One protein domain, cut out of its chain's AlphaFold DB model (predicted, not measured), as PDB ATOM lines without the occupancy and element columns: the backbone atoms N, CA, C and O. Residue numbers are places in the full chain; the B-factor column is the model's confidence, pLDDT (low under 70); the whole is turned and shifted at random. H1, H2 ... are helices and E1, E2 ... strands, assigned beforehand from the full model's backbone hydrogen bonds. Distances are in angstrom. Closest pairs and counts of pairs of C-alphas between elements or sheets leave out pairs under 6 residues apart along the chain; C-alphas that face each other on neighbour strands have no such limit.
ATOM      1  N   ALA A 268     -29.685 -44.372  44.878       83.38
ATOM      2  CA  ALA A 268     -28.732 -43.466  45.521       83.38
ATOM      3  C   ALA A 268     -27.696 -42.924  44.524       83.38
ATOM      4  O   ALA A 268     -27.275 -41.762  44.599       83.38
ATOM      5  N   TYR A 269     -27.286 -43.757  43.567       83.31
ATOM      6  CA  TYR A 269     -26.412 -43.332  42.481       83.31
ATOM      7  C   TYR A 269     -27.107 -42.326  41.555       83.31
ATOM      8  O   TYR A 269     -26.520 -41.284  41.237       83.31
ATOM      9  N   ILE A 270     -28.347 -42.611  41.150       85.19
ATOM     10  CA  ILE A 270     -29.134 -41.751  40.261       85.19
ATOM     11  C   ILE A 270     -29.431 -40.397  40.922       85.19
ATOM     12  O   ILE A 270     -29.181 -39.355  40.310       85.19
ATOM     13  N   THR A 271     -29.823 -40.382  42.195       85.25
ATOM     14  CA  THR A 271     -29.998 -39.159  42.988       85.25
ATOM     15  C   THR A 271     -28.707 -38.351  43.044       85.25
ATOM     16  O   THR A 271     -28.685 -37.170  42.695       85.25
ATOM     17  N   LYS A 272     -27.582 -38.983  43.401       88.06
ATOM     18  CA  LYS A 272     -26.282 -38.301  43.458       88.06
ATOM     19  C   LYS A 272     -25.908 -37.681  42.111       88.06
ATOM     20  O   LYS A 272     -25.389 -36.562  42.069       88.06
ATOM     21  N   ARG A 273     -26.158 -38.395  41.011       88.25
ATOM     22  CA  ARG A 273     -25.951 -37.911  39.639       88.25
ATOM     23  C   ARG A 273     -26.825 -36.688  39.349       88.25
ATOM     24  O   ARG A 273     -26.326 -35.707  38.791       88.25
ATOM     25  N   PHE A 274     -28.097 -36.729  39.739       91.75
ATOM     26  CA  PHE A 274     -29.026 -35.617  39.571       91.75
ATOM     27  C   PHE A 274     -28.553 -34.379  40.335       91.75
ATOM     28  O   PHE A 274     -28.321 -33.337  39.724       91.75
ATOM     29  N   THR A 275     -28.261 -34.512  41.631       90.19
ATOM     30  CA  THR A 275     -27.737 -33.425  42.471       90.19
ATOM     31  C   THR A 275     -26.451 -32.828  41.899       90.19
ATOM     32  O   THR A 275     -26.292 -31.610  41.840       90.19
ATOM     33  N   GLN A 276     -25.518 -33.662  41.426       91.44
ATOM     34  CA  GLN A 276     -24.294 -33.189  40.769       91.44
ATOM     35  C   GLN A 276     -24.583 -32.389  39.494       91.44
ATOM     36  O   GLN A 276     -23.915 -31.387  39.245       91.44
ATOM     37  N   THR A 277     -25.566 -32.823  38.704       93.69
ATOM     38  CA  THR A 277     -25.993 -32.124  37.486       93.69
ATOM     39  C   THR A 277     -26.586 -30.758  37.830       93.69
ATOM     40  O   THR A 277     -26.168 -29.753  37.256       93.69
ATOM     41  N   LEU A 278     -27.474 -30.695  38.825       93.69
ATOM     42  CA  LEU A 278     -28.083 -29.447  39.294       93.69
ATOM     43  C   LEU A 278     -27.047 -28.472  39.873       93.69
ATOM     44  O   LEU A 278     -27.052 -27.295  39.521       93.69
ATOM     45  N   ASN A 279     -26.092 -28.965  40.668       92.25
ATOM     46  CA  ASN A 279     -25.002 -28.157  41.229       92.25
ATOM     47  C   ASN A 279     -24.089 -27.544  40.155       92.25
ATOM     48  O   ASN A 279     -23.528 -26.468  40.359       92.25
ATOM     49  N   GLN A 280     -23.909 -28.225  39.019       92.88
ATOM     50  CA  GLN A 280     -23.176 -27.674  37.875       92.88
ATOM     51  C   GLN A 280     -24.024 -26.668  37.097       92.88
ATOM     52  O   GLN A 280     -23.506 -25.648  36.651       92.88
ATOM     53  N   LEU A 281     -25.321 -26.942  36.953       92.62
ATOM     54  CA  LEU A 281     -26.244 -26.133  36.170       92.62
ATOM     55  C   LEU A 281     -26.587 -24.797  36.849       92.62
ATOM     56  O   LEU A 281     -26.619 -23.763  36.184       92.62
ATOM     57  N   GLU A 282     -26.794 -24.790  38.166       90.38
ATOM     58  CA  GLU A 282     -27.186 -23.605  38.938       90.38
ATOM     59  C   GLU A 282     -26.287 -22.373  38.691       90.38
ATOM     60  O   GLU A 282     -26.818 -21.317  38.322       90.38
ATOM     61  N   PRO A 283     -24.945 -22.440  38.847       89.69
ATOM     62  CA  PRO A 283     -24.091 -21.278  38.618       89.69
ATOM     63  C   PRO A 283     -24.065 -20.834  37.151       89.69
ATOM     64  O   PRO A 283     -23.779 -19.667  36.891       89.69
ATOM     65  N   LEU A 284     -24.349 -21.727  36.201       89.88
ATOM     66  CA  LEU A 284     -24.395 -21.394  34.778       89.88
ATOM     67  C   LEU A 284     -25.679 -20.637  34.446       89.88
ATOM     68  O   LEU A 284     -25.611 -19.528  33.923       89.88
ATOM     69  N   LEU A 285     -26.840 -21.146  34.871       87.38
ATOM     70  CA  LEU A 285     -28.115 -20.440  34.711       87.38
ATOM     71  C   LEU A 285     -28.122 -19.094  35.446       87.38
ATOM     72  O   LEU A 285     -28.722 -18.126  34.979       87.38
ATOM     73  N   ALA A 286     -27.422 -18.988  36.579       82.81
ATOM     74  CA  ALA A 286     -27.263 -17.724  37.291       82.81
ATOM     75  C   ALA A 286     -26.446 -16.680  36.497       82.81
ATOM     76  O   ALA A 286     -26.653 -15.476  36.675       82.81
ATOM     77  N   LYS A 287     -25.542 -17.106  35.610       83.31
ATOM     78  CA  LYS A 287     -24.744 -16.209  34.758       83.31
ATOM     79  C   LYS A 287     -25.466 -15.773  33.493       83.31
ATOM     80  O   LYS A 287     -25.083 -14.753  32.929       83.31
ATOM     81  N   VAL A 288     -26.512 -16.488  33.078       79.88
ATOM     82  CA  VAL A 288     -27.314 -16.113  31.912       79.88
ATOM     83  C   VAL A 288     -28.044 -14.797  32.207       79.88
ATOM     84  O   VAL A 288     -29.082 -14.742  32.870       79.88
ATOM     85  N   HIS A 289     -27.420 -13.702  31.790       77.75
ATOM     86  CA  HIS A 289     -27.976 -12.361  31.766       77.75
ATOM     87  C   HIS A 289     -27.282 -11.597  30.647       77.75
ATOM     88  O   HIS A 289     -26.126 -11.193  30.767       77.75
ATOM     89  N   TYR A 290     -27.993 -11.428  29.539       77.50
ATOM     90  CA  TYR A 290     -27.412 -10.945  28.293       77.50
ATOM     91  C   TYR A 290     -27.935  -9.560  27.915       77.50
ATOM     92  O   TYR A 290     -27.870  -9.179  26.748       77.50
ATOM     93  N   GLY A 291     -28.431  -8.791  28.894       69.31
ATOM     94  CA  GLY A 291     -29.101  -7.504  28.682       69.31
ATOM     95  C   GLY A 291     -28.325  -6.504  27.814       69.31
ATOM     96  O   GLY A 291     -28.942  -5.667  27.159       69.31
ATOM     97  N   SER A 292     -26.994  -6.621  27.748       69.31
ATOM     98  CA  SER A 292     -26.124  -5.837  26.861       69.31
ATOM     99  C   SER A 292     -25.138  -6.676  26.031       69.31
ATOM    100  O   SER A 292     -24.217  -6.112  25.441       69.31
ATOM    101  N   SER A 293     -25.274  -8.005  26.002       79.44
ATOM    102  CA  SER A 293     -24.330  -8.879  25.295       79.44
ATOM    103  C   SER A 293     -24.611  -8.910  23.795       79.44
ATOM    104  O   SER A 293     -25.758  -8.951  23.345       79.44
ATOM    105  N   THR A 294     -23.548  -8.920  22.996       81.94
ATOM    106  CA  THR A 294     -23.645  -9.130  21.547       81.94
ATOM    107  C   THR A 294     -24.026 -10.575  21.232       81.94
ATOM    108  O   THR A 294     -23.740 -11.479  22.014       81.94
ATOM    109  N   LYS A 295     -24.608 -10.820  20.049       83.38
ATOM    110  CA  LYS A 295     -24.953 -12.176  19.592       83.38
ATOM    111  C   LYS A 295     -23.769 -13.147  19.726       83.38
ATOM    112  O   LYS A 295     -23.932 -14.211  20.303       83.38
ATOM    113  N   THR A 296     -22.587 -12.753  19.255       84.25
ATOM    114  CA  THR A 296     -21.387 -13.600  19.287       84.25
ATOM    115  C   THR A 296     -20.927 -13.916  20.708       84.25
ATOM    116  O   THR A 296     -20.476 -15.025  20.951       84.25
ATOM    117  N   GLN A 297     -21.065 -12.978  21.651       84.25
ATOM    118  CA  GLN A 297     -20.778 -13.259  23.063       84.25
ATOM    119  C   GLN A 297     -21.763 -14.280  23.634       84.25
ATOM    120  O   GLN A 297     -21.340 -15.229  24.275       84.25
ATOM    121  N   VAL A 298     -23.059 -14.127  23.342       85.25
ATOM    122  CA  VAL A 298     -24.081 -15.089  23.782       85.25
ATOM    123  C   VAL A 298     -23.820 -16.478  23.195       85.25
ATOM    124  O   VAL A 298     -23.880 -17.466  23.917       85.25
ATOM    125  N   GLU A 299     -23.499 -16.568  21.901       85.81
ATOM    126  CA  GLU A 299     -23.171 -17.840  21.247       85.81
ATOM    127  C   GLU A 299     -21.920 -18.494  21.841       85.81
ATOM    128  O   GLU A 299     -21.924 -19.700  22.080       85.81
ATOM    129  N   ASP A 300     -20.865 -17.715  22.082       85.06
ATOM    130  CA  ASP A 300     -19.608 -18.200  22.655       85.06
ATOM    131  C   ASP A 300     -19.798 -18.691  24.097       85.06
ATOM    132  O   ASP A 300     -19.348 -19.787  24.430       85.06
ATOM    133  N   ASP A 301     -20.532 -17.934  24.919       85.31
ATOM    134  CA  ASP A 301     -20.863 -18.307  26.297       85.31
ATOM    135  C   ASP A 301     -21.683 -19.609  26.326       85.31
ATOM    136  O   ASP A 301     -21.287 -20.587  26.963       85.31
ATOM    137  N   LEU A 302     -22.787 -19.678  25.570       86.31
ATOM    138  CA  LEU A 302     -23.664 -20.857  25.546       86.31
ATOM    139  C   LEU A 302     -22.972 -22.098  24.970       86.31
ATOM    140  O   LEU A 302     -23.162 -23.203  25.483       86.31
ATOM    141  N   SER A 303     -22.135 -21.924  23.943       82.12
ATOM    142  CA  SER A 303     -21.386 -23.030  23.334       82.12
ATOM    143  C   SER A 303     -20.328 -23.610  24.273       82.12
ATOM    144  O   SER A 303     -19.984 -24.787  24.147       82.12
ATOM    145  N   LYS A 304     -19.786 -22.799  25.189       83.75
ATOM    146  CA  LYS A 304     -18.771 -23.220  26.166       83.75
ATOM    147  C   LYS A 304     -19.381 -23.812  27.429       83.75
ATOM    148  O   LYS A 304     -18.823 -24.756  27.988       83.75
ATOM    149  N   ASP A 305     -20.524 -23.289  27.857       81.50
ATOM    150  CA  ASP A 305     -21.077 -23.580  29.177       81.50
ATOM    151  C   ASP A 305     -21.869 -24.902  29.250       81.50
ATOM    152  O   ASP A 305     -22.292 -25.296  30.330       81.50
ATOM    153  N   ASN A 306     -22.020 -25.658  28.152       87.38
ATOM    154  CA  ASN A 306     -22.692 -26.976  28.116       87.38
ATOM    155  C   ASN A 306     -24.091 -26.991  28.780       87.38
ATOM    156  O   ASN A 306     -24.552 -28.040  29.240       87.38
ATOM    157  N   ILE A 307     -24.783 -25.847  28.832       93.12
ATOM    158  CA  ILE A 307     -26.062 -25.697  29.546       93.12
ATOM    159  C   ILE A 307     -27.114 -26.651  28.973       93.12
ATOM    160  O   ILE A 307     -27.745 -27.385  29.734       93.12
ATOM    161  N   SER A 308     -27.260 -26.703  27.645       93.75
ATOM    162  CA  SER A 308     -28.208 -27.599  26.968       93.75
ATOM    163  C   SER A 308     -27.935 -29.074  27.268       93.75
ATOM    164  O   SER A 308     -28.864 -29.865  27.424       93.75
ATOM    165  N   GLU A 309     -26.662 -29.452  27.391       94.75
ATOM    166  CA  GLU A 309     -26.255 -30.818  27.713       94.75
ATOM    167  C   GLU A 309     -26.586 -31.175  29.167       94.75
ATOM    168  O   GLU A 309     -27.118 -32.251  29.434       94.75
ATOM    169  N   LEU A 310     -26.332 -30.265  30.114       95.38
ATOM    170  CA  LEU A 310     -26.697 -30.453  31.520       95.38
ATOM    171  C   LEU A 310     -28.215 -30.517  31.710       95.38
ATOM    172  O   LEU A 310     -28.696 -31.373  32.448       95.38
ATOM    173  N   CYS A 311     -28.973 -29.676  31.004       96.81
ATOM    174  CA  CYS A 311     -30.434 -29.741  30.992       96.81
ATOM    175  C   CYS A 311     -30.925 -31.067  30.387       96.81
ATOM    176  O   CYS A 311     -31.800 -31.722  30.949       96.81
ATOM    177  N   SER A 312     -30.308 -31.526  29.296       97.31
ATOM    178  CA  SER A 312     -30.621 -32.833  28.703       97.31
ATOM    179  C   SER A 312     -30.304 -33.985  29.661       97.31
ATOM    180  O   SER A 312     -31.101 -34.908  29.782       97.31
ATOM    181  N   ASN A 313     -29.185 -33.925  30.388       95.88
ATOM    182  CA  ASN A 313     -28.859 -34.907  31.424       95.88
ATOM    183  C   ASN A 313     -29.896 -34.899  32.551       95.88
ATOM    184  O   ASN A 313     -30.377 -35.963  32.918       95.88
ATOM    185  N   ALA A 314     -30.274 -33.725  33.070       96.19
ATOM    186  CA  ALA A 314     -31.303 -33.602  34.104       96.19
ATOM    187  C   ALA A 314     -32.636 -34.222  33.647       96.19
ATOM    188  O   ALA A 314     -33.208 -35.037  34.364       96.19
ATOM    189  N   SER A 315     -33.067 -33.924  32.417       97.31
ATOM    190  CA  SER A 315     -34.262 -34.523  31.811       97.31
ATOM    191  C   SER A 315     -34.171 -36.050  31.705       97.31
ATOM    192  O   SER A 315     -35.096 -36.758  32.100       97.31
ATOM    193  N   LEU A 316     -33.050 -36.581  31.206       95.38
ATOM    194  CA  LEU A 316     -32.853 -38.026  31.073       95.38
ATOM    195  C   LEU A 316     -32.790 -38.736  32.429       95.38
ATOM    196  O   LEU A 316     -33.306 -39.842  32.541       95.38
ATOM    197  N   ILE A 317     -32.179 -38.116  33.444       93.69
ATOM    198  CA  ILE A 317     -32.132 -38.652  34.809       93.69
ATOM    199  C   ILE A 317     -33.543 -38.744  35.395       93.69
ATOM    200  O   ILE A 317     -33.919 -39.802  35.882       93.69
ATOM    201  N   LEU A 318     -34.338 -37.680  35.288       92.75
ATOM    202  CA  LEU A 318     -35.707 -37.652  35.805       92.75
ATOM    203  C   LEU A 318     -36.627 -38.657  35.099       92.75
ATOM    204  O   LEU A 318     -37.352 -39.386  35.764       92.75
ATOM    205  N   ARG A 319     -36.534 -38.789  33.769       92.81
ATOM    206  CA  ARG A 319     -37.264 -39.837  33.025       92.81
ATOM    207  C   ARG A 319     -36.844 -41.243  33.426       92.81
ATOM    208  O   ARG A 319     -37.657 -42.157  33.398       92.81
ATOM    209  N   HIS A 320     -35.564 -41.428  33.741       89.69
ATOM    210  CA  HIS A 320     -35.053 -42.707  34.218       89.69
ATOM    211  C   HIS A 320     -35.594 -43.024  35.615       89.69
ATOM    212  O   HIS A 320     -36.016 -44.151  35.850       89.69
ATOM    213  N   ILE A 321     -35.671 -42.023  36.500       87.62
ATOM    214  CA  ILE A 321     -36.311 -42.160  37.815       87.62
ATOM    215  C   ILE A 321     -37.780 -42.563  37.656       87.62
ATOM    216  O   ILE A 321     -38.205 -43.561  38.223       87.62
ATOM    217  N   GLU A 322     -38.523 -41.856  36.807       87.56
ATOM    218  CA  GLU A 322     -39.934 -42.141  36.521       87.56
ATOM    219  C   GLU A 322     -40.154 -43.508  35.848       87.56
ATOM    220  O   GLU A 322     -41.224 -44.104  35.934       87.56
ATOM    221  N   ALA A 323     -39.167 -44.041  35.129       87.62
ATOM    222  CA  ALA A 323     -39.285 -45.357  34.507       87.62
ATOM    223  C   ALA A 323     -39.021 -46.499  35.500       87.62
ATOM    224  O   ALA A 323     -39.732 -47.501  35.462       87.62
ATOM    225  N   GLU A 324     -38.019 -46.350  36.368       84.31
ATOM    226  CA  GLU A 324     -37.522 -47.429  37.232       84.31
ATOM    227  C   GLU A 324     -38.093 -47.390  38.663       84.31
ATOM    228  O   GLU A 324     -38.137 -48.425  39.324       84.31
ATOM    229  N   PHE A 325     -38.548 -46.226  39.147       80.88
ATOM    230  CA  PHE A 325     -38.887 -45.987  40.560       80.88
ATOM    231  C   PHE A 325     -40.323 -45.487  40.795       80.88
ATOM    232  O   PHE A 325     -40.580 -44.886  41.832       80.88
ATOM    233  N   ARG A 326     -41.278 -45.743  39.884       71.38
ATOM    234  CA  ARG A 326     -42.677 -45.247  39.997       71.38
ATOM    235  C   ARG A 326     -43.350 -45.498  41.345       71.38
ATOM    236  O   ARG A 326     -44.202 -44.719  41.748       71.38
ATOM    237  N   ASP A 327     -42.979 -46.584  42.019       67.62
ATOM    238  CA  ASP A 327     -43.600 -47.017  43.274       67.62
ATOM    239  C   ASP A 327     -42.835 -46.556  44.530       67.62
ATOM    240  O   ASP A 327     -43.244 -46.844  45.657       67.62
ATOM    241  N   THR A 328     -41.717 -45.850  44.359       64.31
ATOM    242  CA  THR A 328     -40.886 -45.321  45.445       64.31
ATOM    243  C   THR A 328     -40.754 -43.819  45.275       64.31
ATOM    244  O   THR A 328     -40.075 -43.350  44.364       64.31
ATOM    245  N   GLU A 329     -41.384 -43.053  46.168       63.72
ATOM    246  CA  GLU A 329     -41.130 -41.617  46.263       63.72
ATOM    247  C   GLU A 329     -39.633 -41.409  46.521       63.72
ATOM    248  O   GLU A 329     -39.142 -41.655  47.624       63.72
ATOM    249  N   SER A 330     -38.892 -40.976  45.498       73.56
ATOM    250  CA  SER A 330     -37.477 -40.653  45.655       73.56
ATOM    251  C   SER A 330     -37.345 -39.318  46.383       73.56
ATOM    252  O   SER A 330     -37.154 -38.259  45.776       73.56
ATOM    253  N   VAL A 331     -37.496 -39.372  47.710       75.81
ATOM    254  CA  VAL A 331     -37.473 -38.209  48.609       75.81
ATOM    255  C   VAL A 331     -36.208 -37.379  48.391       75.81
ATOM    256  O   VAL A 331     -36.277 -36.152  48.349       75.81
ATOM    257  N   ASP A 332     -35.065 -38.028  48.161       81.06
ATOM    258  CA  ASP A 332     -33.795 -37.334  47.953       81.06
ATOM    259  C   ASP A 332     -33.741 -36.596  46.599       81.06
ATOM    260  O   ASP A 332     -33.195 -35.491  46.516       81.06
ATOM    261  N   CYS A 333     -34.320 -37.158  45.526       79.44
ATOM    262  CA  CYS A 333     -34.401 -36.481  44.225       79.44
ATOM    263  C   CYS A 333     -35.349 -35.285  44.279       79.44
ATOM    264  O   CYS A 333     -35.021 -34.207  43.769       79.44
ATOM    265  N   ALA A 334     -36.500 -35.467  44.931       79.69
ATOM    266  CA  ALA A 334     -37.444 -34.397  45.213       79.69
ATOM    267  C   ALA A 334     -36.755 -33.278  46.008       79.69
ATOM    268  O   ALA A 334     -36.775 -32.121  45.589       79.69
ATOM    269  N   GLN A 335     -36.046 -33.611  47.088       83.75
ATOM    270  CA  GLN A 335     -35.310 -32.633  47.885       83.75
ATOM    271  C   GLN A 335     -34.249 -31.892  47.056       83.75
ATOM    272  O   GLN A 335     -34.198 -30.663  47.096       83.75
ATOM    273  N   ALA A 336     -33.444 -32.601  46.260       81.81
ATOM    274  CA  ALA A 336     -32.426 -31.977  45.414       81.81
ATOM    275  C   ALA A 336     -33.036 -30.996  44.392       81.81
ATOM    276  O   ALA A 336     -32.496 -29.907  44.179       81.81
ATOM    277  N   SER A 337     -34.173 -31.355  43.785       81.56
ATOM    278  CA  SER A 337     -34.906 -30.469  42.873       81.56
ATOM    279  C   SER A 337     -35.458 -29.236  43.598       81.56
ATOM    280  O   SER A 337     -35.277 -28.107  43.133       81.56
ATOM    281  N   ALA A 338     -36.060 -29.427  44.778       82.25
ATOM    282  CA  ALA A 338     -36.592 -28.341  45.598       82.25
ATOM    283  C   ALA A 338     -35.495 -27.350  46.015       82.25
ATOM    284  O   ALA A 338     -35.679 -26.135  45.914       82.25
ATOM    285  N   GLU A 339     -34.339 -27.856  46.456       85.69
ATOM    286  CA  GLU A 339     -33.178 -27.049  46.842       85.69
ATOM    287  C   GLU A 339     -32.639 -26.237  45.661       85.69
ATOM    288  O   GLU A 339     -32.418 -25.027  45.795       85.69
ATOM    289  N   PHE A 340     -32.496 -26.869  44.490       85.31
ATOM    290  CA  PHE A 340     -32.088 -26.201  43.256       85.31
ATOM    291  C   PHE A 340     -33.046 -25.069  42.884       85.31
ATOM    292  O   PHE A 340     -32.605 -23.937  42.672       85.31
ATOM    293  N   LEU A 341     -34.356 -25.338  42.861       79.38
ATOM    294  CA  LEU A 341     -35.358 -24.327  42.538       79.38
ATOM    295  C   LEU A 341     -35.355 -23.200  43.561       79.38
ATOM    296  O   LEU A 341     -35.293 -22.039  43.174       79.38
ATOM    297  N   CYS A 342     -35.344 -23.508  44.857       79.94
ATOM    298  CA  CYS A 342     -35.295 -22.494  45.904       79.94
ATOM    299  C   CYS A 342     -34.052 -21.605  45.782       79.94
ATOM    300  O   CYS A 342     -34.155 -20.386  45.937       79.94
ATOM    301  N   SER A 343     -32.881 -22.191  45.512       82.75
ATOM    302  CA  SER A 343     -31.630 -21.444  45.345       82.75
ATOM    303  C   SER A 343     -31.655 -20.580  44.084       82.75
ATOM    304  O   SER A 343     -31.370 -19.379  44.140       82.75
ATOM    305  N   TRP A 344     -32.042 -21.161  42.948       78.56
ATOM    306  CA  TRP A 344     -32.062 -20.479  41.658       78.56
ATOM    307  C   TRP A 344     -33.131 -19.381  41.603       78.56
ATOM    308  O   TRP A 344     -32.828 -18.233  41.265       78.56
ATOM    309  N   TYR A 345     -34.357 -19.693  42.030       74.94
ATOM    310  CA  TYR A 345     -35.495 -18.777  42.046       74.94
ATOM    311  C   TYR A 345     -35.223 -17.556  42.930       74.94
ATOM    312  O   TYR A 345     -35.379 -16.424  42.472       74.94
ATOM    313  N   LYS A 346     -34.703 -17.744  44.157       73.94
ATOM    314  CA  LYS A 346     -34.349 -16.625  45.058       73.94
ATOM    315  C   LYS A 346     -33.317 -15.673  44.456       73.94
ATOM    316  O   LYS A 346     -33.337 -14.485  44.765       73.94
ATOM    317  N   ARG A 347     -32.403 -16.172  43.620       72.50
ATOM    318  CA  ARG A 347     -31.354 -15.347  43.003       72.50
ATOM    319  C   ARG A 347     -31.823 -14.583  41.768       72.50
ATOM    320  O   ARG A 347     -31.177 -13.599  41.417       72.50
ATOM    321  N   LYS A 348     -32.874 -15.042  41.080       67.50
ATOM    322  CA  LYS A 348     -33.195 -14.570  39.721       67.50
ATOM    323  C   LYS A 348     -34.630 -14.121  39.493       67.50
ATOM    324  O   LYS A 348     -34.833 -13.303  38.602       67.50
ATOM    325  N   TRP A 349     -35.608 -14.599  40.262       63.88
ATOM    326  CA  TRP A 349     -37.016 -14.334  39.955       63.88
ATOM    327  C   TRP A 349     -37.365 -12.842  39.958       63.88
ATOM    328  O   TRP A 349     -38.057 -12.378  39.057       63.88
ATOM    329  N   CYS A 350     -36.777 -12.058  40.869       60.94
ATOM    330  CA  CYS A 350     -36.984 -10.607  40.933       60.94
ATOM    331  C   CYS A 350     -36.596  -9.859  39.640       60.94
ATOM    332  O   CYS A 350     -36.947  -8.695  39.483       60.94
ATOM    333  N   CYS A 351     -35.847 -10.489  38.728       62.06
ATOM    334  CA  CYS A 351     -35.430  -9.898  37.458       62.06
ATOM    335  C   CYS A 351     -36.399 -10.176  36.292       62.06
ATOM    336  O   CYS A 351     -36.197  -9.610  35.218       62.06
ATOM    337  N   PHE A 352     -37.402 -11.048  36.457       61.97
ATOM    338  CA  PHE A 352     -38.240 -11.539  35.350       61.97
ATOM    339  C   PHE A 352     -39.648 -10.923  35.267       61.97
ATOM    340  O   PHE A 352     -40.320 -11.117  34.253       61.97
ATOM    341  N   ASP A 353     -40.075 -10.134  36.260       57.69
ATOM    342  CA  ASP A 353     -41.432  -9.555  36.324       57.69
ATOM    343  C   ASP A 353     -41.725  -8.475  35.252       57.69
ATOM    344  O   ASP A 353     -42.873  -8.072  35.080       57.69
ATOM    345  N   GLU A 354     -40.727  -8.033  34.475       60.09
ATOM    346  CA  GLU A 354     -40.864  -6.929  33.503       60.09
ATOM    347  C   GLU A 354     -40.663  -7.332  32.021       60.09
ATOM    348  O   GLU A 354     -40.439  -6.471  31.165       60.09
ATOM    349  N   MET A 355     -40.726  -8.623  31.659       57.56
ATOM    350  CA  MET A 355     -40.457  -9.033  30.268       57.56
ATOM    351  C   MET A 355     -41.667  -8.887  29.313       57.56
ATOM    352  O   MET A 355     -42.769  -9.336  29.632       57.56
ATOM    353  N   PRO A 356     -41.480  -8.312  28.102       55.81
ATOM    354  CA  PRO A 356     -42.536  -8.181  27.095       55.81
ATOM    355  C   PRO A 356     -42.951  -9.527  26.466       55.81
ATOM    356  O   PRO A 356     -42.192 -10.491  26.443       55.81
ATOM    357  N   VAL A 357     -44.173  -9.566  25.919       56.19
ATOM    358  CA  VAL A 357     -44.961 -10.792  25.664       56.19
ATOM    359  C   VAL A 357     -44.638 -11.528  24.344       56.19
ATOM    360  O   VAL A 357     -45.162 -12.618  24.140       56.19
ATOM    361  N   SER A 358     -43.783 -11.018  23.443       55.81
ATOM    362  CA  SER A 358     -43.595 -11.646  22.112       55.81
ATOM    363  C   SER A 358     -42.134 -11.970  21.734       55.81
ATOM    364  O   SER A 358     -41.313 -11.049  21.718       55.81
ATOM    365  N   PRO A 359     -41.804 -13.240  21.393       57.59
ATOM    366  CA  PRO A 359     -40.437 -13.702  21.120       57.59
ATOM    367  C   PRO A 359     -39.951 -13.607  19.660       57.59
ATOM    368  O   PRO A 359     -38.746 -13.700  19.426       57.59
ATOM    369  N   GLU A 360     -40.829 -13.409  18.673       55.25
ATOM    370  CA  GLU A 360     -40.512 -13.693  17.256       55.25
ATOM    371  C   GLU A 360     -39.540 -12.706  16.577       55.25
ATOM    372  O   GLU A 360     -39.035 -12.978  15.490       55.25
ATOM    373  N   SER A 361     -39.204 -11.588  17.224       56.16
ATOM    374  CA  SER A 361     -38.233 -10.603  16.717       56.16
ATOM    375  C   SER A 361     -37.156 -10.231  17.739       56.16
ATOM    376  O   SER A 361     -36.533  -9.169  17.642       56.16
ATOM    377  N   LEU A 362     -36.977 -11.057  18.769       66.81
ATOM    378  CA  LEU A 362     -36.083 -10.749  19.873       66.81
ATOM    379  C   LEU A 362     -34.618 -11.067  19.518       66.81
ATOM    380  O   LEU A 362     -34.339 -12.109  18.916       66.81
ATOM    381  N   PRO A 363     -33.653 -10.215  19.922       82.12
ATOM    382  CA  PRO A 363     -32.237 -10.576  19.905       82.12
ATOM    383  C   PRO A 363     -32.007 -11.917  20.617       82.12
ATOM    384  O   PRO A 363     -32.714 -12.218  21.577       82.12
ATOM    385  N   LEU A 364     -30.996 -12.689  20.200       86.25
ATOM    386  CA  LEU A 364     -30.675 -14.008  20.775       86.25
ATOM    387  C   LEU A 364     -30.705 -14.002  22.315       86.25
ATOM    388  O   LEU A 364     -31.392 -14.816  22.920       86.25
ATOM    389  N   ALA A 365     -30.062 -13.007  22.931       84.88
ATOM    390  CA  ALA A 365     -30.093 -12.733  24.369       84.88
ATOM    391  C   ALA A 365     -31.499 -12.830  24.994       84.88
ATOM    392  O   ALA A 365     -31.719 -13.543  25.969       84.88
ATOM    393  N   ARG A 366     -32.467 -12.134  24.395       83.75
ATOM    394  CA  ARG A 366     -33.848 -12.047  24.875       83.75
ATOM    395  C   ARG A 366     -34.636 -13.337  24.636       83.75
ATOM    396  O   ARG A 366     -35.498 -13.667  25.443       83.75
ATOM    397  N   ARG A 367     -34.328 -14.089  23.575       88.81
ATOM    398  CA  ARG A 367     -34.916 -15.422  23.345       88.81
ATOM    399  C   ARG A 367     -34.465 -16.423  24.403       88.81
ATOM    400  O   ARG A 367     -35.281 -17.189  24.901       88.81
ATOM    401  N   ILE A 368     -33.192 -16.376  24.788       90.31
ATOM    402  CA  ILE A 368     -32.660 -17.216  25.865       90.31
ATOM    403  C   ILE A 368     -33.300 -16.844  27.208       90.31
ATOM    404  O   ILE A 368     -33.740 -17.727  27.938       90.31
ATOM    405  N   GLU A 369     -33.435 -15.548  27.510       87.25
ATOM    406  CA  GLU A 369     -34.163 -15.091  28.704       87.25
ATOM    407  C   GLU A 369     -35.619 -15.582  28.711       87.25
ATOM    408  O   GLU A 369     -36.097 -16.058  29.737       87.25
ATOM    409  N   PHE A 370     -36.302 -15.555  27.563       88.31
ATOM    410  CA  PHE A 370     -37.651 -16.106  27.435       88.31
ATOM    411  C   PHE A 370     -37.699 -17.612  27.738       88.31
ATOM    412  O   PHE A 370     -38.593 -18.058  28.458       88.31
ATOM    413  N   CYS A 371     -36.719 -18.389  27.259       91.94
ATOM    414  CA  CYS A 371     -36.615 -19.819  27.572       91.94
ATOM    415  C   CYS A 371     -36.448 -20.057  29.081       91.94
ATOM    416  O   CYS A 371     -37.075 -20.958  29.630       91.94
ATOM    417  N   LEU A 372     -35.664 -19.221  29.772       90.25
ATOM    418  CA  LEU A 372     -35.500 -19.310  31.227       90.25
ATOM    419  C   LEU A 372     -36.786 -18.981  31.988       90.25
ATOM    420  O   LEU A 372     -37.101 -19.657  32.964       90.25
ATOM    421  N   VAL A 373     -37.539 -17.970  31.548       88.44
ATOM    422  CA  VAL A 373     -38.839 -17.631  32.149       88.44
ATOM    423  C   VAL A 373     -39.843 -18.762  31.942       88.44
ATOM    424  O   VAL A 373     -40.566 -19.111  32.874       88.44
ATOM    425  N   ALA A 374     -39.892 -19.341  30.739       91.50
ATOM    426  CA  ALA A 374     -40.749 -20.484  30.442       91.50
ATOM    427  C   ALA A 374     -40.393 -21.683  31.333       91.50
ATOM    428  O   ALA A 374     -41.265 -22.193  32.030       91.50
ATOM    429  N   PHE A 375     -39.107 -22.031  31.411       92.75
ATOM    430  CA  PHE A 375     -38.602 -23.076  32.301       92.75
ATOM    431  C   PHE A 375     -39.001 -22.838  33.761       92.75
ATOM    432  O   PHE A 375     -39.504 -23.737  34.425       92.75
ATOM    433  N   ALA A 376     -38.835 -21.614  34.264       88.56
ATOM    434  CA  ALA A 376     -39.179 -21.286  35.643       88.56
ATOM    435  C   ALA A 376     -40.683 -21.436  35.930       88.56
ATOM    436  O   ALA A 376     -41.065 -21.895  37.006       88.56
ATOM    437  N   LYS A 377     -41.539 -21.069  34.965       89.12
ATOM    438  CA  LYS A 377     -42.993 -21.260  35.060       89.12
ATOM    439  C   LYS A 377     -43.363 -22.738  35.056       89.12
ATOM    440  O   LYS A 377     -44.155 -23.142  35.898       89.12
ATOM    441  N   GLU A 378     -42.789 -23.524  34.148       92.00
ATOM    442  CA  GLU A 378     -43.030 -24.966  34.071       92.00
ATOM    443  C   GLU A 378     -42.591 -25.658  35.364       92.00
ATOM    444  O   GLU A 378     -43.406 -26.327  35.987       92.00
ATOM    445  N   MET A 379     -41.373 -25.397  35.853       87.75
ATOM    446  CA  MET A 379     -40.879 -25.969  37.112       87.75
ATOM    447  C   MET A 379     -41.710 -25.568  38.339       87.75
ATOM    448  O   MET A 379     -41.777 -26.320  39.301       87.75
ATOM    449  N   ASN A 380     -42.349 -24.395  38.350       83.75
ATOM    450  CA  ASN A 380     -43.238 -24.011  39.451       83.75
ATOM    451  C   ASN A 380     -44.542 -24.830  39.464       83.75
ATOM    452  O   ASN A 380     -45.163 -24.975  40.511       83.75
ATOM    453  N   LEU A 381     -44.966 -25.357  38.312       85.31
ATOM    454  CA  LEU A 381     -46.185 -26.159  38.180       85.31
ATOM    455  C   LEU A 381     -45.971 -27.642  38.509       85.31
ATOM    456  O   LEU A 381     -46.948 -28.369  38.631       85.31
ATOM    457  N   THR A 382     -44.725 -28.085  38.685       85.69
ATOM    458  CA  THR A 382     -44.391 -29.498  38.951       85.69
ATOM    459  C   THR A 382     -44.551 -29.900  40.420       85.69
ATOM    460  O   THR A 382     -44.135 -30.991  40.798       85.69
ATOM    461  N   TRP A 383     -45.045 -28.992  41.267       82.06
ATOM    462  CA  TRP A 383     -45.186 -29.191  42.709       82.06
ATOM    463  C   TRP A 383     -46.652 -29.043  43.087       82.06
ATOM    464  O   TRP A 383     -47.215 -27.947  43.012       82.06
ATOM    465  N   THR A 384     -47.271 -30.138  43.512       81.81
ATOM    466  CA  THR A 384     -48.661 -30.153  43.968       81.81
ATOM    467  C   THR A 384     -48.708 -30.215  45.496       81.81
ATOM    468  O   THR A 384     -48.042 -31.056  46.100       81.81
ATOM    469  N   PRO A 385     -49.474 -29.332  46.169       78.31
ATOM    470  CA  PRO A 385     -49.676 -29.437  47.612       78.31
ATOM    471  C   PRO A 385     -50.387 -30.752  47.962       78.31
ATOM    472  O   PRO A 385     -51.494 -30.995  47.484       78.31
ATOM    473  N   ALA A 386     -49.777 -31.568  48.820       77.56
ATOM    474  CA  ALA A 386     -50.282 -32.877  49.246       77.56
ATOM    475  C   ALA A 386     -50.799 -32.897  50.705       77.56
ATOM    476  O   ALA A 386     -51.170 -33.949  51.221       77.56
ATOM    477  N   GLY A 387     -50.848 -31.749  51.392       77.81
ATOM    478  CA  GLY A 387     -51.337 -31.635  52.772       77.81
ATOM    479  C   GLY A 387     -50.570 -30.596  53.586       77.81
ATOM    480  O   GLY A 387     -49.884 -29.758  53.007       77.81
ATOM    481  N   ASP A 388     -50.684 -30.669  54.917       64.38
ATOM    482  CA  ASP A 388     -50.281 -29.599  55.848       64.38
ATOM    483  C   ASP A 388     -48.804 -29.179  55.797       64.38
ATOM    484  O   ASP A 388     -48.515 -28.139  56.362       64.38
ATOM    485  N   ASP A 389     -47.907 -29.906  55.115       65.50
ATOM    486  CA  ASP A 389     -46.532 -29.468  54.781       65.50
ATOM    487  C   ASP A 389     -45.862 -30.349  53.689       65.50
ATOM    488  O   ASP A 389     -44.640 -30.342  53.524       65.50
ATOM    489  N   ALA A 390     -46.637 -31.148  52.946       70.25
ATOM    490  CA  ALA A 390     -46.108 -32.095  51.958       70.25
ATOM    491  C   ALA A 390     -46.329 -31.583  50.530       70.25
ATOM    492  O   ALA A 390     -47.399 -31.059  50.217       70.25
ATOM    493  N   TYR A 391     -45.333 -31.771  49.665       74.88
ATOM    494  CA  TYR A 391     -45.448 -31.539  48.228       74.88
ATOM    495  C   TYR A 391     -45.193 -32.845  47.491       74.88
ATOM    496  O   TYR A 391     -44.200 -33.519  47.759       74.88
ATOM    497  N   GLU A 392     -46.076 -33.168  46.557       82.62
ATOM    498  CA  GLU A 392     -45.867 -34.243  45.598       82.62
ATOM    499  C   GLU A 392     -45.142 -33.669  44.372       82.62
ATOM    500  O   GLU A 392     -45.415 -32.544  43.933       82.62
ATOM    501  N   VAL A 393     -44.152 -34.416  43.881       85.31
ATOM    502  CA  VAL A 393     -43.274 -33.989  42.790       85.31
ATOM    503  C   VAL A 393     -43.634 -34.729  41.519       85.31
ATOM    504  O   VAL A 393     -43.550 -35.950  41.470       85.31
ATOM    505  N   ASP A 394     -43.944 -33.978  40.468       90.25
ATOM    506  CA  ASP A 394     -44.139 -34.529  39.130       90.25
ATOM    507  C   ASP A 394     -42.797 -34.564  38.377       90.25
ATOM    508  O   ASP A 394     -42.361 -33.575  37.772       90.25
ATOM    509  N   PHE A 395     -42.093 -35.701  38.457       90.12
ATOM    510  CA  PHE A 395     -40.792 -35.872  37.808       90.12
ATOM    511  C   PHE A 395     -40.878 -35.861  36.277       90.12
ATOM    512  O   PHE A 395     -39.935 -35.386  35.636       90.12
ATOM    513  N   ASP A 396     -41.985 -36.309  35.677       92.00
ATOM    514  CA  ASP A 396     -42.174 -36.257  34.222       92.00
ATOM    515  C   ASP A 396     -42.334 -34.810  33.738       92.00
ATOM    516  O   ASP A 396     -41.683 -34.384  32.772       92.00
ATOM    517  N   ALA A 397     -43.108 -34.003  34.465       93.38
ATOM    518  CA  ALA A 397     -43.243 -32.584  34.178       93.38
ATOM    519  C   ALA A 397     -41.915 -31.830  34.381       93.38
ATOM    520  O   ALA A 397     -41.546 -31.006  33.538       93.38
ATOM    521  N   GLN A 398     -41.131 -32.147  35.422       93.75
ATOM    522  CA  GLN A 398     -39.784 -31.574  35.585       93.75
ATOM    523  C   GLN A 398     -38.844 -31.991  34.453       93.75
ATOM    524  O   GLN A 398     -38.109 -31.162  33.907       93.75
ATOM    525  N   ALA A 399     -38.871 -33.267  34.063       95.19
ATOM    526  CA  ALA A 399     -38.056 -33.761  32.965       95.19
ATOM    527  C   ALA A 399     -38.395 -33.049  31.652       95.19
ATOM    528  O   ALA A 399     -37.497 -32.723  30.868       95.19
ATOM    529  N   THR A 400     -39.683 -32.800  31.426       96.69
ATOM    530  CA  THR A 400     -40.198 -32.051  30.282       96.69
ATOM    531  C   THR A 400     -39.724 -30.601  30.314       96.69
ATOM    532  O   THR A 400     -39.208 -30.128  29.302       96.69
ATOM    533  N   ALA A 401     -39.757 -29.939  31.471       96.00
ATOM    534  CA  ALA A 401     -39.270 -28.568  31.612       96.00
ATOM    535  C   ALA A 401     -37.772 -28.435  31.286       96.00
ATOM    536  O   ALA A 401     -37.362 -27.573  30.504       96.00
ATOM    537  N   PHE A 402     -36.931 -29.332  31.814       97.25
ATOM    538  CA  PHE A 402     -35.504 -29.358  31.468       97.25
ATOM    539  C   PHE A 402     -35.269 -29.621  29.975       97.25
ATOM    540  O   PHE A 402     -34.392 -29.002  29.364       97.25
ATOM    541  N   PHE A 403     -36.053 -30.517  29.370       97.69
ATOM    542  CA  PHE A 403     -35.982 -30.786  27.936       97.69
ATOM    543  C   PHE A 403     -36.385 -29.563  27.102       97.69
ATOM    544  O   PHE A 403     -35.690 -29.228  26.143       97.69
ATOM    545  N   HIS A 404     -37.465 -28.869  27.473       97.56
ATOM    546  CA  HIS A 404     -37.911 -27.646  26.808       97.56
ATOM    547  C   HIS A 404     -36.879 -26.529  26.917       97.56
ATOM    548  O   HIS A 404     -36.619 -25.862  25.918       97.56
ATOM    549  N   LEU A 405     -36.231 -26.360  28.074       96.44
ATOM    550  CA  LEU A 405     -35.142 -25.397  28.217       96.44
ATOM    551  C   LEU A 405     -33.981 -25.727  27.270       96.44
ATOM    552  O   LEU A 405     -33.519 -24.853  26.538       96.44
ATOM    553  N   ALA A 406     -33.537 -26.988  27.246       97.06
ATOM    554  CA  ALA A 406     -32.474 -27.429  26.349       97.06
ATOM    555  C   ALA A 406     -32.850 -27.211  24.873       97.06
ATOM    556  O   ALA A 406     -32.068 -26.640  24.117       97.06
ATOM    557  N   SER A 407     -34.061 -27.609  24.462       97.00
ATOM    558  CA  SER A 407     -34.533 -27.410  23.086       97.00
ATOM    559  C   SER A 407     -34.641 -25.932  22.741       97.00
ATOM    560  O   SER A 407     -34.163 -25.536  21.686       97.00
ATOM    561  N   GLY A 408     -35.209 -25.116  23.630       95.88
ATOM    562  CA  GLY A 408     -35.390 -23.685  23.422       95.88
ATOM    563  C   GLY A 408     -34.067 -22.943  23.239       95.88
ATOM    564  O   GLY A 408     -33.981 -22.065  22.384       95.88
ATOM    565  N   ILE A 409     -33.016 -23.336  23.972       94.56
ATOM    566  CA  ILE A 409     -31.660 -22.808  23.767       94.56
ATOM    567  C   ILE A 409     -31.146 -23.178  22.371       94.56
ATOM    568  O   ILE A 409     -30.742 -22.287  21.622       94.56
ATOM    569  N   GLU A 410     -31.203 -24.457  21.990       95.44
ATOM    570  CA  GLU A 410     -30.729 -24.899  20.672       95.44
ATOM    571  C   GLU A 410     -31.542 -24.278  19.525       95.44
ATOM    572  O   GLU A 410     -30.972 -23.860  18.523       95.44
ATOM    573  N   ASP A 411     -32.863 -24.162  19.667       94.19
ATOM    574  CA  ASP A 411     -33.746 -23.512  18.692       94.19
ATOM    575  C   ASP A 411     -33.429 -22.007  18.581       94.19
ATOM    576  O   ASP A 411     -33.369 -21.455  17.483       94.19
ATOM    577  N   ALA A 412     -33.147 -21.336  19.705       92.31
ATOM    578  CA  ALA A 412     -32.755 -19.931  19.708       92.31
ATOM    579  C   ALA A 412     -31.417 -19.688  18.997       92.31
ATOM    580  O   ALA A 412     -31.303 -18.711  18.251       92.31
ATOM    581  N   MET A 413     -30.430 -20.560  19.216       91.31
ATOM    582  CA  MET A 413     -29.124 -20.487  18.556       91.31
ATOM    583  C   MET A 413     -29.222 -20.789  17.056       91.31
ATOM    584  O   MET A 413     -28.592 -20.102  16.255       91.31
ATOM    585  N   ASP A 414     -30.050 -21.761  16.680       90.50
ATOM    586  CA  ASP A 414     -30.259 -22.193  15.297       90.50
ATOM    587  C   ASP A 414     -30.903 -21.104  14.417       90.50
ATOM    588  O   ASP A 414     -30.460 -20.800  13.310       90.50
ATOM    589  N   ASP A 415     -31.932 -20.447  14.945       86.12
ATOM    590  CA  ASP A 415     -32.681 -19.412  14.232       86.12
ATOM    591  C   ASP A 415     -31.972 -18.050  14.206       86.12
ATOM    592  O   ASP A 415     -32.414 -17.117  13.525       86.12
ATOM    593  N   ALA A 416     -30.909 -17.867  14.992       77.50
ATOM    594  CA  ALA A 416     -30.219 -16.592  15.042       77.50
ATOM    595  C   ALA A 416     -29.523 -16.352  13.687       77.50
ATOM    596  O   ALA A 416     -28.594 -17.087  13.351       77.50
ATOM    597  N   PRO A 417     -29.849 -15.285  12.927       64.75
ATOM    598  CA  PRO A 417     -29.315 -15.080  11.581       64.75
ATOM    599  C   PRO A 417     -27.784 -15.089  11.599       64.75
ATOM    600  O   PRO A 417     -27.154 -14.301  12.311       64.75
ATOM    601  N   SER A 418     -27.163 -16.017  10.871       56.59
ATOM    602  CA  SER A 418     -25.708 -16.094  10.797       56.59
ATOM    603  C   SER A 418     -25.178 -14.838  10.103       56.59
ATOM    604  O   SER A 418     -25.500 -14.565   8.946       56.59
TER     605      SER A 418
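Overview. This is residues 268 to 418 of the 445 residues of an uncharacterized protein of Rhynchosporium agropyri (UniProt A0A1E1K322). The model is an elongated helical bundle, not fully closed, in which H4, H1, H3, H6 and H5 follow one another round; short H2 leads into H3, and a small hairpin of E1 and E2 lies at one end. The printed part has 151 residues with six named helices and two named strands, in the order H1 H2 H3 H4 H5 E1 E2 H6; the sheet E1 - E2 is antiparallel and the class is mostly helix. It is compact, with a radius of gyration of the C-alphas of 15.9 A, and spans 48 by 30 by 23 A.

Arrangement. H1, residues 268 to 287, touches H4, residues 331 to 351, the same way at a shallow tilt of 5 degrees; their closest C-alphas, Thr 271 and Cys 333, are 5.3 A apart. H1 touches H3, residues 307 to 324, opposite ways at 27 degrees, closest at C-alphas 277 and 310, 6.2 A. H2, residues 295 to 305, touches H5, residues 364 to 381, only at their ends, closest at C-alphas 295 and 364, 6.1 A. H6, residues 395 to 414, touches H3 (closest C-alphas 315 and 399, 4.0 A) and H5 (375 and 401, 5.6 A), opposite ways to both. H4 and H5 are close but not clearly touching. E1, residues 383 to 385, and E2, residues 391 to 393, form a hairpin; N 384 and O 392 are 3.1 A apart. Every O i to N i+4 pair is within hydrogen-bond range in H2, H3, H5 and H6; H1 has 14 of 16, H4 15 of 17.

Along the chain. H1 begins at C-alpha 268 (-28.732, -43.466, 45.521) and measures 29.6 A; H4 measures 30.5 A, with a kink of 41 degrees near residue 345. H6, 28.4 A, ends at C-alpha 414 (-30.259, -22.193, 15.297).

Size, cuts and confidence. The C-alphas farthest apart, Asp 388 and Ser 418, are 53.1 A apart. The printed part has no cut. The link from H4 to H5 is long, and pLDDT is under 70 in residues 348 to 362, among others.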